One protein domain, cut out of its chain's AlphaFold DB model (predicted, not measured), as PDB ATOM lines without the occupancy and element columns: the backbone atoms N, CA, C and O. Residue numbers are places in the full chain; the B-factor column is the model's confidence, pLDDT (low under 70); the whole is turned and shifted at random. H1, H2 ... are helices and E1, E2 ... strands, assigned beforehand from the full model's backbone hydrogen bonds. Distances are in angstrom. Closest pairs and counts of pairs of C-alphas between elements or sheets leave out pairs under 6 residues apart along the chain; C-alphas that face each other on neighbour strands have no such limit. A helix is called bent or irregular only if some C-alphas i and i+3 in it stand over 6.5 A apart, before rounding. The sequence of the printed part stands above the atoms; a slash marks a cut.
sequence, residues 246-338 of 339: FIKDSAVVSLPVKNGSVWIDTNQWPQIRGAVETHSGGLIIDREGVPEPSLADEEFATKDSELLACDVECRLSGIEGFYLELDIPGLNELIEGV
ATOM      1  N   PHE A 246     -15.973  16.651  32.564       91.88
ATOM      2  CA  PHE A 246     -16.270  15.236  32.780       91.88
ATOM      3  C   PHE A 246     -17.767  14.924  32.756       91.88
ATOM      4  O   PHE A 246     -18.129  13.814  32.405       91.88
ATOM      5  N   ILE A 247     -18.660  15.883  33.042       91.75
ATOM      6  CA  ILE A 247     -20.116  15.635  33.046       91.75
ATOM      7  C   ILE A 247     -20.658  15.186  31.677       91.75
ATOM      8  O   ILE A 247     -21.771  14.677  31.594       91.75
ATOM      9  N   LYS A 248     -19.904  15.423  30.596       88.00
ATOM     10  CA  LYS A 248     -20.265  15.033  29.225       88.00
ATOM     11  C   LYS A 248     -19.685  13.676  28.819       88.00
ATOM     12  O   LYS A 248     -19.965  13.217  27.711       88.00
ATOM     13  N   ASP A 249     -18.874  13.060  29.673       85.38
ATOM     14  CA  ASP A 249     -18.232  11.783  29.392       85.38
ATOM     15  C   ASP A 249     -19.202  10.613  29.607       85.38
ATOM     16  O   ASP A 249     -20.175  10.694  30.354       85.38
ATOM     17  N   SER A 250     -18.929   9.479  28.958       76.88
ATOM     18  CA  SER A 250     -19.771   8.278  29.065       76.88
ATOM     19  C   SER A 250     -19.638   7.537  30.402       76.88
ATOM     20  O   SER A 250     -20.419   6.630  30.673       76.88
ATOM     21  N   ALA A 251     -18.626   7.869  31.204       89.50
ATOM     22  CA  ALA A 251     -18.284   7.201  32.459       89.50
ATOM     23  C   ALA A 251     -18.626   8.098  33.658       89.50
ATOM     24  O   ALA A 251     -17.763   8.497  34.436       89.50
ATOM     25  N   VAL A 252     -19.905   8.453  33.770       93.81
ATOM     26  CA  VAL A 252     -20.414   9.321  34.833       93.81
ATOM     27  C   VAL A 252     -21.665   8.710  35.439       93.81
ATOM     28  O   VAL A 252     -22.543   8.225  34.726       93.81
ATOM     29  N   VAL A 253     -21.756   8.763  36.764       94.69
ATOM     30  CA  VAL A 253     -22.993   8.517  37.506       94.69
ATOM     31  C   VAL A 253     -23.662   9.855  37.792       94.69
ATOM     32  O   VAL A 253     -23.008  10.806  38.225       94.69
ATOM     33  N   SER A 254     -24.968   9.914  37.543       95.56
ATOM     34  CA  SER A 254     -25.821  11.051  37.882       95.56
ATOM     35  C   SER A 254     -26.812  10.628  38.960       95.56
ATOM     36  O   SER A 254     -27.542   9.653  38.775       95.56
ATOM     37  N   LEU A 255     -26.816  11.337  40.088       95.88
ATOM     38  CA  LEU A 255     -27.746  11.118  41.195       95.88
ATOM     39  C   LEU A 255     -28.660  12.345  41.322       95.88
ATOM     40  O   LEU A 255     -28.154  13.449  41.548       95.88
ATOM     41  N   PRO A 256     -29.987  12.198  41.182       95.56
ATOM     42  CA  PRO A 256     -30.893  13.338  41.194       95.56
ATOM     43  C   PRO A 256     -30.947  13.996  42.577       95.56
ATOM     44  O   PRO A 256     -30.993  13.326  43.609       95.56
ATOM     45  N   VAL A 257     -31.004  15.329  42.590       95.12
ATOM     46  CA  VAL A 257     -31.313  16.119  43.787       95.12
ATOM     47  C   VAL A 257     -32.427  17.116  43.500       95.12
ATOM     48  O   VAL A 257     -32.827  17.328  42.354       95.12
ATOM     49  N   LYS A 258     -32.951  17.764  44.541       90.94
ATOM     50  CA  LYS A 258     -33.964  18.802  44.367       90.94
ATOM     51  C   LYS A 258     -33.408  19.951  43.518       90.94
ATOM     52  O   LYS A 258     -32.523  20.686  43.957       90.94
ATOM     53  N   ASN A 259     -34.002  20.140  42.337       87.75
ATOM     54  CA  ASN A 259     -33.609  21.137  41.339       87.75
ATOM     55  C   ASN A 259     -32.149  20.971  40.880       87.75
ATOM     56  O   ASN A 259     -31.406  21.949  40.889       87.75
ATOM     57  N   GLY A 260     -31.717  19.747  40.560       94.69
ATOM     58  CA  GLY A 260     -30.386  19.516  40.002       94.69
ATOM     59  C   GLY A 260     -29.940  18.056  40.038       94.69
ATOM     60  O   GLY A 260     -30.754  17.137  40.151       94.69
ATOM     61  N   SER A 261     -28.633  17.825  39.942       96.56
ATOM     62  CA  SER A 261     -28.039  16.482  39.970       96.56
ATOM     63  C   SER A 261     -26.612  16.508  40.508       96.56
ATOM     64  O   SER A 261     -25.860  17.448  40.275       96.56
ATOM     65  N   VAL A 262     -26.219  15.460  41.223       97.38
ATOM     66  CA  VAL A 262     -24.816  15.186  41.539       97.38
ATOM     67  C   VAL A 262     -24.222  14.366  40.405       97.38
ATOM     68  O   VAL A 262     -24.773  13.337  40.031       97.38
ATOM     69  N   TRP A 263     -23.073  14.797  39.908       97.50
ATOM     70  CA  TRP A 263     -22.312  14.150  38.853       97.50
ATOM     71  C   TRP A 263     -20.999  13.615  39.424       97.50
ATOM     72  O   TRP A 263     -20.236  14.364  40.045       97.50
ATOM     73  N   ILE A 264     -20.735  12.326  39.207       97.31
ATOM     74  CA  ILE A 264     -19.549  11.631  39.721       97.31
ATOM     75  C   ILE A 264     -18.854  10.899  38.575       97.31
ATOM     76  O   ILE A 264     -19.455  10.036  37.938       97.31
ATOM     77  N   ASP A 265     -17.591  11.230  38.325       95.81
ATOM     78  CA  ASP A 265     -16.738  10.551  37.347       95.81
ATOM     79  C   ASP A 265     -16.357   9.157  37.865       95.81
ATOM     80  O   ASP A 265     -15.612   9.013  38.841       95.81
ATOM     81  N   THR A 266     -16.862   8.109  37.210       94.19
ATOM     82  CA  THR A 266     -16.614   6.727  37.638       94.19
ATOM     83  C   THR A 266     -15.213   6.238  37.292       94.19
ATOM     84  O   THR A 266     -14.713   5.333  37.962       94.19
ATOM     85  N   ASN A 267     -14.525   6.858  36.327       93.00
ATOM     86  CA  ASN A 267     -13.124   6.535  36.040       93.00
ATOM     87  C   ASN A 267     -12.196   7.018  37.159       93.00
ATOM     88  O   ASN A 267     -11.170   6.389  37.423       93.00
ATOM     89  N   GLN A 268     -12.555   8.131  37.805       93.88
ATOM     90  CA  GLN A 268     -11.801   8.718  38.915       93.88
ATOM     91  C   GLN A 268     -12.289   8.253  40.294       93.88
ATOM     92  O   GLN A 268     -11.662   8.566  41.309       93.88
ATOM     93  N   TRP A 269     -13.384   7.490  40.355       95.38
ATOM     94  CA  TRP A 269     -13.986   7.058  41.614       95.38
ATOM     95  C   TRP A 269     -12.992   6.400  42.590       95.38
ATOM     96  O   TRP A 269     -12.932   6.841  43.740       95.38
ATOM     97  N   PRO A 270     -12.124   5.445  42.182       95.31
ATOM     98  CA  PRO A 270     -11.153   4.840  43.098       95.31
ATOM     99  C   PRO A 270     -10.205   5.844  43.771       95.31
ATOM    100  O   PRO A 270      -9.761   5.609  44.897       95.31
ATOM    101  N   GLN A 271      -9.890   6.951  43.092       95.44
ATOM    102  CA  GLN A 271      -8.997   8.004  43.567       95.44
ATOM    103  C   GLN A 271      -9.727   9.013  44.461       95.44
ATOM    104  O   GLN A 271      -9.143   9.494  45.431       95.44
ATOM    105  N   ILE A 272     -10.993   9.320  44.158       96.19
ATOM    106  CA  ILE A 272     -11.741  10.399  44.827       96.19
ATOM    107  C   ILE A 272     -12.674   9.910  45.936       96.19
ATOM    108  O   ILE A 272     -13.057  10.708  46.793       96.19
ATOM    109  N   ARG A 273     -12.998   8.606  45.981       95.94
ATOM    110  CA  ARG A 273     -13.987   8.030  46.911       95.94
ATOM    111  C   ARG A 273     -13.784   8.444  48.362       95.94
ATOM    112  O   ARG A 273     -14.726   8.884  49.002       95.94
ATOM    113  N   GLY A 274     -12.550   8.386  48.869       96.44
ATOM    114  CA  GLY A 274     -12.284   8.643  50.285       96.44
ATOM    115  C   GLY A 274     -12.583  10.091  50.671       96.44
ATOM    116  O   GLY A 274     -13.084  10.355  51.764       96.44
ATOM    117  N   ALA A 275     -12.328  11.028  49.755       96.50
ATOM    118  CA  ALA A 275     -12.671  12.427  49.950       96.50
ATOM    119  C   ALA A 275     -14.180  12.654  49.824       96.50
ATOM    120  O   ALA A 275     -14.756  13.315  50.682       96.50
ATOM    121  N   VAL A 276     -14.833  12.067  48.814       97.25
ATOM    122  CA  VAL A 276     -16.284  12.211  48.606       97.25
ATOM    123  C   VAL A 276     -17.080  11.607  49.768       97.25
ATOM    124  O   VAL A 276     -17.966  12.270  50.299       97.25
ATOM    125  N   GLU A 277     -16.740  10.404  50.236       96.56
ATOM    126  CA  GLU A 277     -17.373   9.770  51.404       96.56
ATOM    127  C   GLU A 277     -17.208  10.637  52.662       96.56
ATOM    128  O   GLU A 277     -18.168  10.867  53.400       96.56
ATOM    129  N   THR A 278     -16.009  11.191  52.879       96.44
ATOM    130  CA  THR A 278     -15.721  12.051  54.039       96.44
ATOM    131  C   THR A 278     -16.467  13.383  53.963       96.44
ATOM    132  O   THR A 278     -17.111  13.793  54.929       96.44
ATOM    133  N   HIS A 279     -16.379  14.087  52.834       96.31
ATOM    134  CA  HIS A 279     -16.916  15.440  52.689       96.31
ATOM    135  C   HIS A 279     -18.434  15.468  52.511       96.31
ATOM    136  O   HIS A 279     -19.068  16.430  52.937       96.31
ATOM    137  N   SER A 280     -19.028  14.409  51.954       96.00
ATOM    138  CA  SER A 280     -20.484  14.245  51.897       96.00
ATOM    139  C   SER A 280     -21.090  13.779  53.226       96.00
ATOM    140  O   SER A 280     -22.306  13.653  53.324       96.00
ATOM    141  N   GLY A 281     -20.274  13.501  54.253       94.38
ATOM    142  CA  GLY A 281     -20.758  12.979  55.532       94.38
ATOM    143  C   GLY A 281     -21.361  11.576  55.417       94.38
ATOM    144  O   GLY A 281     -22.282  11.244  56.160       94.38
ATOM    145  N   GLY A 282     -20.872  10.768  54.470       95.31
ATOM    146  CA  GLY A 282     -21.379   9.425  54.194       95.31
ATOM    147  C   GLY A 282     -22.693   9.391  53.411       95.31
ATOM    148  O   GLY A 282     -23.352   8.354  53.395       95.31
ATOM    149  N   LEU A 283     -23.105  10.493  52.773       97.00
ATOM    150  CA  LEU A 283     -24.281  10.508  51.891       97.00
ATOM    151  C   LEU A 283     -24.051   9.737  50.592       97.00
ATOM    152  O   LEU A 283     -25.005   9.227  50.011       97.00
ATOM    153  N   ILE A 284     -22.800   9.657  50.152       97.12
ATOM    154  CA  ILE A 284     -22.371   8.884  48.990       97.12
ATOM    155  C   ILE A 284     -21.377   7.852  49.486       97.12
ATOM    156  O   ILE A 284     -20.461   8.202  50.228       97.12
ATOM    157  N   ILE A 285     -21.587   6.600  49.095       96.56
ATOM    158  CA  ILE A 285     -20.816   5.440  49.538       96.56
ATOM    159  C   ILE A 285     -20.439   4.563  48.351       96.56
ATOM    160  O   ILE A 285     -21.128   4.550  47.331       96.56
ATOM    161  N   ASP A 286     -19.360   3.800  48.493       96.44
ATOM    162  CA  ASP A 286     -19.026   2.738  47.549       96.44
ATOM    163  C   ASP A 286     -19.914   1.498  47.755       96.44
ATOM    164  O   ASP A 286     -19.980   0.935  48.854       96.44
ATOM    165  N   ARG A 287     -20.562   1.034  46.684       94.81
ATOM    166  CA  ARG A 287     -21.168  -0.299  46.611       94.81
ATOM    167  C   ARG A 287     -20.600  -1.041  45.416       94.81
ATOM    168  O   ARG A 287     -20.855  -0.695  44.270       94.81
ATOM    169  N   GLU A 288     -19.784  -2.052  45.700       92.44
ATOM    170  CA  GLU A 288     -19.159  -2.899  44.674       92.44
ATOM    171  C   GLU A 288     -18.350  -2.102  43.624       92.44
ATOM    172  O   GLU A 288     -18.288  -2.479  42.455       92.44
ATOM    173  N   GLY A 289     -17.693  -1.009  44.038       90.75
ATOM    174  CA  GLY A 289     -16.907  -0.153  43.143       90.75
ATOM    175  C   GLY A 289     -17.707   0.933  42.416       90.75
ATOM    176  O   GLY A 289     -17.145   1.605  41.549       90.75
ATOM    177  N   VAL A 290     -18.991   1.108  42.743       92.62
ATOM    178  CA  VAL A 290     -19.878   2.121  42.158       92.62
ATOM    179  C   VAL A 290     -20.310   3.121  43.240       92.62
ATOM    180  O   VAL A 290     -20.680   2.697  44.338       92.62
ATOM    181  N   PRO A 291     -20.270   4.441  42.975       96.19
ATOM    182  CA  PRO A 291     -20.788   5.434  43.908       96.19
ATOM    183  C   PRO A 291     -22.321   5.401  43.948       96.19
ATOM    184  O   PRO A 291     -22.981   5.575  42.923       96.19
ATOM    185  N   GLU A 292     -22.888   5.240  45.141       96.19
ATOM    186  CA  GLU A 292     -24.334   5.181  45.372       96.19
ATOM    187  C   GLU A 292     -24.761   6.036  46.577       96.19
ATOM    188  O   GLU A 292     -23.970   6.238  47.506       96.19
ATOM    189  N   PRO A 293     -26.017   6.524  46.615       96.94
ATOM    190  CA  PRO A 293     -26.550   7.190  47.794       96.94
ATOM    191  C   PRO A 293     -26.686   6.209  48.974       96.94
ATOM    192  O   PRO A 293     -27.055   5.038  48.827       96.94
ATOM    193  N   SER A 294     -26.406   6.687  50.186       96.44
ATOM    194  CA  SER A 294     -26.613   5.907  51.417       96.44
ATOM    195  C   SER A 294     -28.052   5.957  51.939       96.44
ATOM    196  O   SER A 294     -28.432   5.144  52.783       96.44
ATOM    197  N   LEU A 295     -28.854   6.890  51.423       95.94
ATOM    198  CA  LEU A 295     -30.251   7.127  51.782       95.94
ATOM    199  C   LEU A 295     -31.181   6.758  50.621       95.94
ATOM    200  O   LEU A 295     -30.736   6.572  49.492       95.94
ATOM    201  N   ALA A 296     -32.485   6.691  50.898       95.69
ATOM    202  CA  ALA A 296     -33.497   6.582  49.850       95.69
ATOM    203  C   ALA A 296     -33.540   7.856  48.986       95.69
ATOM    204  O   ALA A 296     -33.321   8.953  49.505       95.69
ATOM    205  N   ASP A 297     -33.886   7.713  47.705       92.31
ATOM    206  CA  ASP A 297     -33.824   8.782  46.696       92.31
ATOM    207  C   ASP A 297     -34.519  10.085  47.129       92.31
ATOM    208  O   ASP A 297     -33.943  11.165  47.000       92.31
ATOM    209  N   GLU A 298     -35.726  10.003  47.701       92.69
ATOM    210  CA  GLU A 298     -36.469  11.184  48.164       92.69
ATOM    211  C   GLU A 298     -35.753  11.923  49.301       92.69
ATOM    212  O   GLU A 298     -35.728  13.154  49.323       92.69
ATOM    213  N   GLU A 299     -35.146  11.192  50.241       94.88
ATOM    214  CA  GLU A 299     -34.411  11.806  51.344       94.88
ATOM    215  C   GLU A 299     -33.073  12.371  50.855       94.88
ATOM    216  O   GLU A 299     -32.743  13.516  51.176       94.88
ATOM    217  N   PHE A 300     -32.334  11.605  50.047       96.19
ATOM    218  CA  PHE A 300     -31.066  12.027  49.449       96.19
ATOM    219  C   PHE A 300     -31.230  13.324  48.653       96.19
ATOM    220  O   PHE A 300     -30.442  14.256  48.821       96.19
ATOM    221  N   ALA A 301     -32.312  13.439  47.878       94.19
ATOM    222  CA  ALA A 301     -32.580  14.609  47.056       94.19
ATOM    223  C   ALA A 301     -32.717  15.918  47.858       94.19
ATOM    224  O   ALA A 301     -32.568  17.003  47.293       94.19
ATOM    225  N   THR A 302     -32.976  15.842  49.169       93.50
ATOM    226  CA  THR A 302     -33.080  17.012  50.057       93.50
ATOM    227  C   THR A 302     -31.757  17.437  50.705       93.50
ATOM    228  O   THR A 302     -31.696  18.524  51.283       93.50
ATOM    229  N   LYS A 303     -30.688  16.631  50.594       95.50
ATOM    230  CA  LYS A 303     -29.372  16.861  51.231       95.50
ATOM    231  C   LYS A 303     -28.450  17.759  50.402       95.50
ATOM    232  O   LYS A 303     -27.242  17.553  50.291       95.50
ATOM    233  N   ASP A 304     -29.044  18.765  49.772       93.38
ATOM    234  CA  ASP A 304     -28.359  19.665  48.848       93.38
ATOM    235  C   ASP A 304     -27.243  20.485  49.513       93.38
ATOM    236  O   ASP A 304     -26.266  20.821  48.856       93.38
ATOM    237  N   SER A 305     -27.350  20.793  50.807       94.88
ATOM    238  CA  SER A 305     -26.361  21.610  51.519       94.88
ATOM    239  C   SER A 305     -25.072  20.836  51.786       94.88
ATOM    240  O   SER A 305     -23.983  21.346  51.528       94.88
ATOM    241  N   GLU A 306     -25.184  19.594  52.244       96.50
ATOM    242  CA  GLU A 306     -24.066  18.688  52.492       96.50
ATOM    243  C   GLU A 306     -23.344  18.326  51.189       96.50
ATOM    244  O   GLU A 306     -22.117  18.395  51.115       96.50
ATOM    245  N   LEU A 307     -24.102  18.020  50.132       98.06
ATOM    246  CA  LEU A 307     -23.549  17.742  48.804       98.06
ATOM    247  C   LEU A 307     -22.856  18.978  48.210       98.06
ATOM    248  O   LEU A 307     -21.818  18.855  47.559       98.06
ATOM    249  N   LEU A 308     -23.378  20.178  48.482       98.31
ATOM    250  CA  LEU A 308     -22.766  21.442  48.073       98.31
ATOM    251  C   LEU A 308     -21.437  21.670  48.792       98.31
ATOM    252  O   LEU A 308     -20.444  22.020  48.155       98.31
ATOM    253  N   ALA A 309     -21.397  21.443  50.106       97.94
ATOM    254  CA  ALA A 309     -20.153  21.497  50.866       97.94
ATOM    255  C   ALA A 309     -19.133  20.464  50.364       97.94
ATOM    256  O   ALA A 309     -17.953  20.792  50.257       97.94
ATOM    257  N   CYS A 310     -19.582  19.260  49.995       98.25
ATOM    258  CA  CYS A 310     -18.736  18.230  49.398       98.25
ATOM    259  C   CYS A 310     -18.095  18.687  48.081       98.25
ATOM    260  O   CYS A 310     -16.881  18.557  47.927       98.25
ATOM    261  N   ASP A 311     -18.873  19.276  47.167       98.31
ATOM    262  CA  ASP A 311     -18.364  19.847  45.907       98.31
ATOM    263  C   ASP A 311     -17.299  20.916  46.168       98.31
ATOM    264  O   ASP A 311     -16.193  20.856  45.622       98.31
ATOM    265  N   VAL A 312     -17.582  21.848  47.081       98.38
ATOM    266  CA  VAL A 312     -16.619  22.896  47.429       98.38
ATOM    267  C   VAL A 312     -15.351  22.311  48.057       98.38
ATOM    268  O   VAL A 312     -14.261  22.682  47.631       98.38
ATOM    269  N   GLU A 313     -15.434  21.397  49.026       98.19
ATOM    270  CA  GLU A 313     -14.236  20.832  49.671       98.19
ATOM    271  C   GLU A 313     -13.402  19.949  48.734       98.19
ATOM    272  O   GLU A 313     -12.170  20.035  48.764       98.19
ATOM    273  N   CYS A 314     -14.035  19.174  47.844       97.12
ATOM    274  CA  CYS A 314     -13.319  18.456  46.786       97.12
ATOM    275  C   CYS A 314     -12.532  19.447  45.922       97.12
ATOM    276  O   CYS A 314     -11.324  19.291  45.731       97.12
ATOM    277  N   ARG A 315     -13.175  20.542  45.498       95.94
ATOM    278  CA  ARG A 315     -12.526  21.586  44.698       95.94
ATOM    279  C   ARG A 315     -11.365  22.256  45.429       95.94
ATOM    280  O   ARG A 315     -10.296  22.427  44.848       95.94
ATOM    281  N   LEU A 316     -11.559  22.631  46.693       96.62
ATOM    282  CA  LEU A 316     -10.518  23.253  47.517       96.62
ATOM    283  C   LEU A 316      -9.328  22.312  47.755       96.62
ATOM    284  O   LEU A 316      -8.216  22.789  47.985       96.62
ATOM    285  N   SER A 317      -9.553  21.002  47.658       96.06
ATOM    286  CA  SER A 317      -8.530  19.959  47.760       96.06
ATOM    287  C   SER A 317      -7.894  19.584  46.412       96.06
ATOM    288  O   SER A 317      -7.039  18.704  46.371       96.06
ATOM    289  N   GLY A 318      -8.284  20.235  45.308       94.88
ATOM    290  CA  GLY A 318      -7.798  19.911  43.962       94.88
ATOM    291  C   GLY A 318      -8.310  18.572  43.423       94.88
ATOM    292  O   GLY A 318      -7.690  17.994  42.535       94.88
ATOM    293  N   ILE A 319      -9.415  18.070  43.975       94.31
ATOM    294  CA  ILE A 319     -10.058  16.822  43.572       94.31
ATOM    295  C   ILE A 319     -11.100  17.145  42.500       94.31
ATOM    296  O   ILE A 319     -12.065  17.872  42.749       94.31
ATOM    297  N   GLU A 320     -10.890  16.613  41.299       92.06
ATOM    298  CA  GLU A 320     -11.854  16.658  40.198       92.06
ATOM    299  C   GLU A 320     -12.746  15.404  40.204       92.06
ATOM    300  O   GLU A 320     -12.518  14.483  40.979       92.06
ATOM    301  N   GLY A 321     -13.800  15.363  39.386       94.19
ATOM    302  CA  GLY A 321     -14.671  14.181  39.272       94.19
ATOM    303  C   GLY A 321     -15.869  14.134  40.227       94.19
ATOM    304  O   GLY A 321     -16.632  13.177  40.184       94.19
ATOM    305  N   PHE A 322     -16.085  15.166  41.047       97.25
ATOM    306  CA  PHE A 322     -17.330  15.382  41.789       97.25
ATOM    307  C   PHE A 322     -17.879  16.781  41.493       97.25
ATOM    308  O   PHE A 322     -17.140  17.767  41.556       97.25
ATOM    309  N   TYR A 323     -19.164  16.877  41.155       97.75
ATOM    310  CA  TYR A 323     -19.823  18.149  40.866       97.75
ATOM    311  C   TYR A 323     -21.297  18.097  41.244       97.75
ATOM    312  O   TYR A 323     -22.015  17.195  40.827       97.75
ATOM    313  N   LEU A 324     -21.761  19.082  42.008       97.88
ATOM    314  CA  LEU A 324     -23.183  19.256  42.269       97.88
ATOM    315  C   LEU A 324     -23.736  20.293  41.292       97.88
ATOM    316  O   LEU A 324     -23.379  21.458  41.372       97.88
ATOM    317  N   GLU A 325     -24.647  19.932  40.412       97.12
ATOM    318  CA  GLU A 325     -25.394  20.894  39.607       97.12
ATOM    319  C   GLU A 325     -26.667  21.311  40.347       97.12
ATOM    320  O   GLU A 325     -27.391  20.457  40.858       97.12
ATOM    321  N   LEU A 326     -26.932  22.620  40.428       96.19
ATOM    322  CA  LEU A 326     -28.157  23.171  41.007       96.19
ATOM    323  C   LEU A 326     -28.769  24.200  40.060       96.19
ATOM    324  O   LEU A 326     -28.213  25.276  39.834       96.19
ATOM    325  N   ASP A 327     -29.964  23.893  39.585       92.44
ATOM    326  CA  ASP A 327     -30.718  24.726  38.668       92.44
ATOM    327  C   ASP A 327     -31.447  25.864  39.387       92.44
ATOM    328  O   ASP A 327     -31.878  25.774  40.551       92.44
ATOM    329  N   ILE A 328     -31.604  26.957  38.640       96.31
ATOM    330  CA  ILE A 328     -32.428  28.112  38.988       96.31
ATOM    331  C   ILE A 328     -33.302  28.404  37.764       96.31
ATOM    332  O   ILE A 328     -32.859  29.125  36.866       96.31
ATOM    333  N   PRO A 329     -34.508  27.808  37.684       94.56
ATOM    334  CA  PRO A 329     -35.378  27.947  36.521       94.56
ATOM    335  C   PRO A 329     -35.607  29.414  36.137       94.56
ATOM    336  O   PRO A 329     -35.926  30.238  36.995       94.56
ATOM    337  N   GLY A 330     -35.430  29.740  34.854       94.31
ATOM    338  CA  GLY A 330     -35.601  31.091  34.316       94.31
ATOM    339  C   GLY A 330     -34.376  32.004  34.438       94.31
ATOM    340  O   GLY A 330     -34.359  33.063  33.818       94.31
ATOM    341  N   LEU A 331     -33.350  31.658  35.229       96.38
ATOM    342  CA  LEU A 331     -32.203  32.551  35.430       96.38
ATOM    343  C   LEU A 331     -31.262  32.588  34.220       96.38
ATOM    344  O   LEU A 331     -30.754  33.651  33.869       96.38
ATOM    345  N   ASN A 332     -31.007  31.437  33.600       93.19
ATOM    346  CA  ASN A 332     -30.071  31.340  32.482       93.19
ATOM    347  C   ASN A 332     -30.618  32.065  31.245       93.19
ATOM    348  O   ASN A 332     -29.878  32.796  30.596       93.19
ATOM    349  N   GLU A 333     -31.923  31.961  30.996       92.69
ATOM    350  CA  GLU A 333     -32.621  32.667  29.922       92.69
ATOM    351  C   GLU A 333     -32.514  34.192  30.086       92.69
ATOM    352  O   GLU A 333     -32.341  34.918  29.106       92.69
ATOM    353  N   LEU A 334     -32.561  34.688  31.330       91.69
ATOM    354  CA  LEU A 334     -32.351  36.110  31.621       91.69
ATOM    355  C   LEU A 334     -30.912  36.552  31.376       91.69
ATOM    356  O   LEU A 334     -30.695  37.665  30.913       91.69
ATOM    357  N   ILE A 335     -29.932  35.700  31.676       90.94
ATOM    358  CA  ILE A 335     -28.520  36.005  31.431       90.94
ATOM    359  C   ILE A 335     -28.233  36.034  29.925       90.94
ATOM    360  O   ILE A 335     -27.578  36.959  29.452       90.94
ATOM    361  N   GLU A 336     -28.738  35.059  29.169       85.06
ATOM    362  CA  GLU A 336     -28.552  34.977  27.715       85.06
ATOM    363  C   GLU A 336     -29.246  36.123  26.974       85.06
ATOM    364  O   GLU A 336     -28.689  36.651  26.017       85.06
ATOM    365  N   GLY A 337     -30.417  36.568  27.440       70.62
ATOM    366  CA  GLY A 337     -31.124  37.714  26.858       70.62
ATOM    367  C   GLY A 337     -30.443  39.076  27.070       70.62
ATOM    368  O   GLY A 337     -30.869  40.059  26.466       70.62
ATOM    369  N   VAL A 338     -29.419  39.150  27.929       59.28
ATOM    370  CA  VAL A 338     -28.670  40.377  28.265       59.28
ATOM    371  C   VAL A 338     -27.307  40.451  27.548       59.28
ATOM    372  O   VAL A 338     -26.714  41.532  27.506       59.28
TER     373      VAL A 338
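Overview. This is residues 246 to 338 of the 339 residues of an uncharacterized protein of Verrucomicrobia bacterium (UniProt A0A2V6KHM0). A three-stranded antiparallel sheet, E1, E2 and E5, has the long helix H3 packed over one face, while H1 sits between H3 and a small second hairpin, E3 and E4, which lies near E1. After E5 the printed part runs out into an arm, residues 330 to 338 with the short helix H4, which sticks out and makes much of the length. The printed part has 93 residues, with four named helices and five named strands in the order E1, E2, H1, E3, E4, H2, H3, E5, H4, and its class is mixed, helices and strands. The whole is compact, with a radius of gyration of the C-alphas of 13.7 A, and elongated, spanning 45 by 27 by 25 A.

Along the chain. E1 is residues 252 to 257, 15.7 A long, and begins with C-alpha 252 at (-20.414, 9.321, 34.833). E2 is residues 260 to 265, 16.5 A long. H1 is residues 269 to 279, 14.2 A long, and irregular: C-alphas 271 and 274 are 7.5 A apart. E3 is residues 284 to 287, E4 residues 290 to 293 and H2 residues 297 to 300. H3 is residues 304 to 316, 18.2 A long, with C-alpha 304 at (-28.359, 19.665, 48.848). E5 is residues 322 to 326, 13.4 A long. H4 is residues 331 to 336, ending with C-alpha 336 at (-28.552, 34.977, 27.715).

Arrangement. The sheet runs E1, E2, E5. E1 and E2 are an antiparallel hairpin, with N 255 and O 262 2.9 A apart, within hydrogen-bond range. E2 and E5 are antiparallel, with N 263 and O 323 within range at 2.8 A. Two layers, helices on one face of a sheet, are made by H1 and H3 on E1, E2 and E5. H3 has a height over the sheet of 8.2 A and lies over E5, slantwise to the strands at 42 degrees on the local plane; its closest C-alphas to E5 are Asp 311 and Tyr 323, 5.5 A apart. H1 and H3 touch at a steep tilt of 59 degrees, opposite ways, closest at the C-alphas of His 279 and Cys 310, 4.7 A. E3 and E4 form an antiparallel hairpin, with N 285 and O 292 within range at 2.9 A. The closest C-alphas of H1 and E3 are Glu 277 and Ile 284, 5.6 A apart, and those of E1 and E4 are Val 253 and Pro 291, 7.4 A. H2 only grazes the sheet E1, E2, E5 with residues 297 to 300; H4 is not on it. In H3 and H4 every O i to N i+4 pair is within hydrogen-bond range, in H1 5 of 7, and H2 is too short for one.

Size, cuts and confidence. The C-alphas farthest apart are those of Glu 288 and Val 338, 47.2 A. Residues 330 to 338 stand free; the body without them spans 31 by 25 by 24 A. The printed part has no cut, and the links between its named elements are tight. The mean pLDDT of the printed part is 94.1, and residue 338 is under 70.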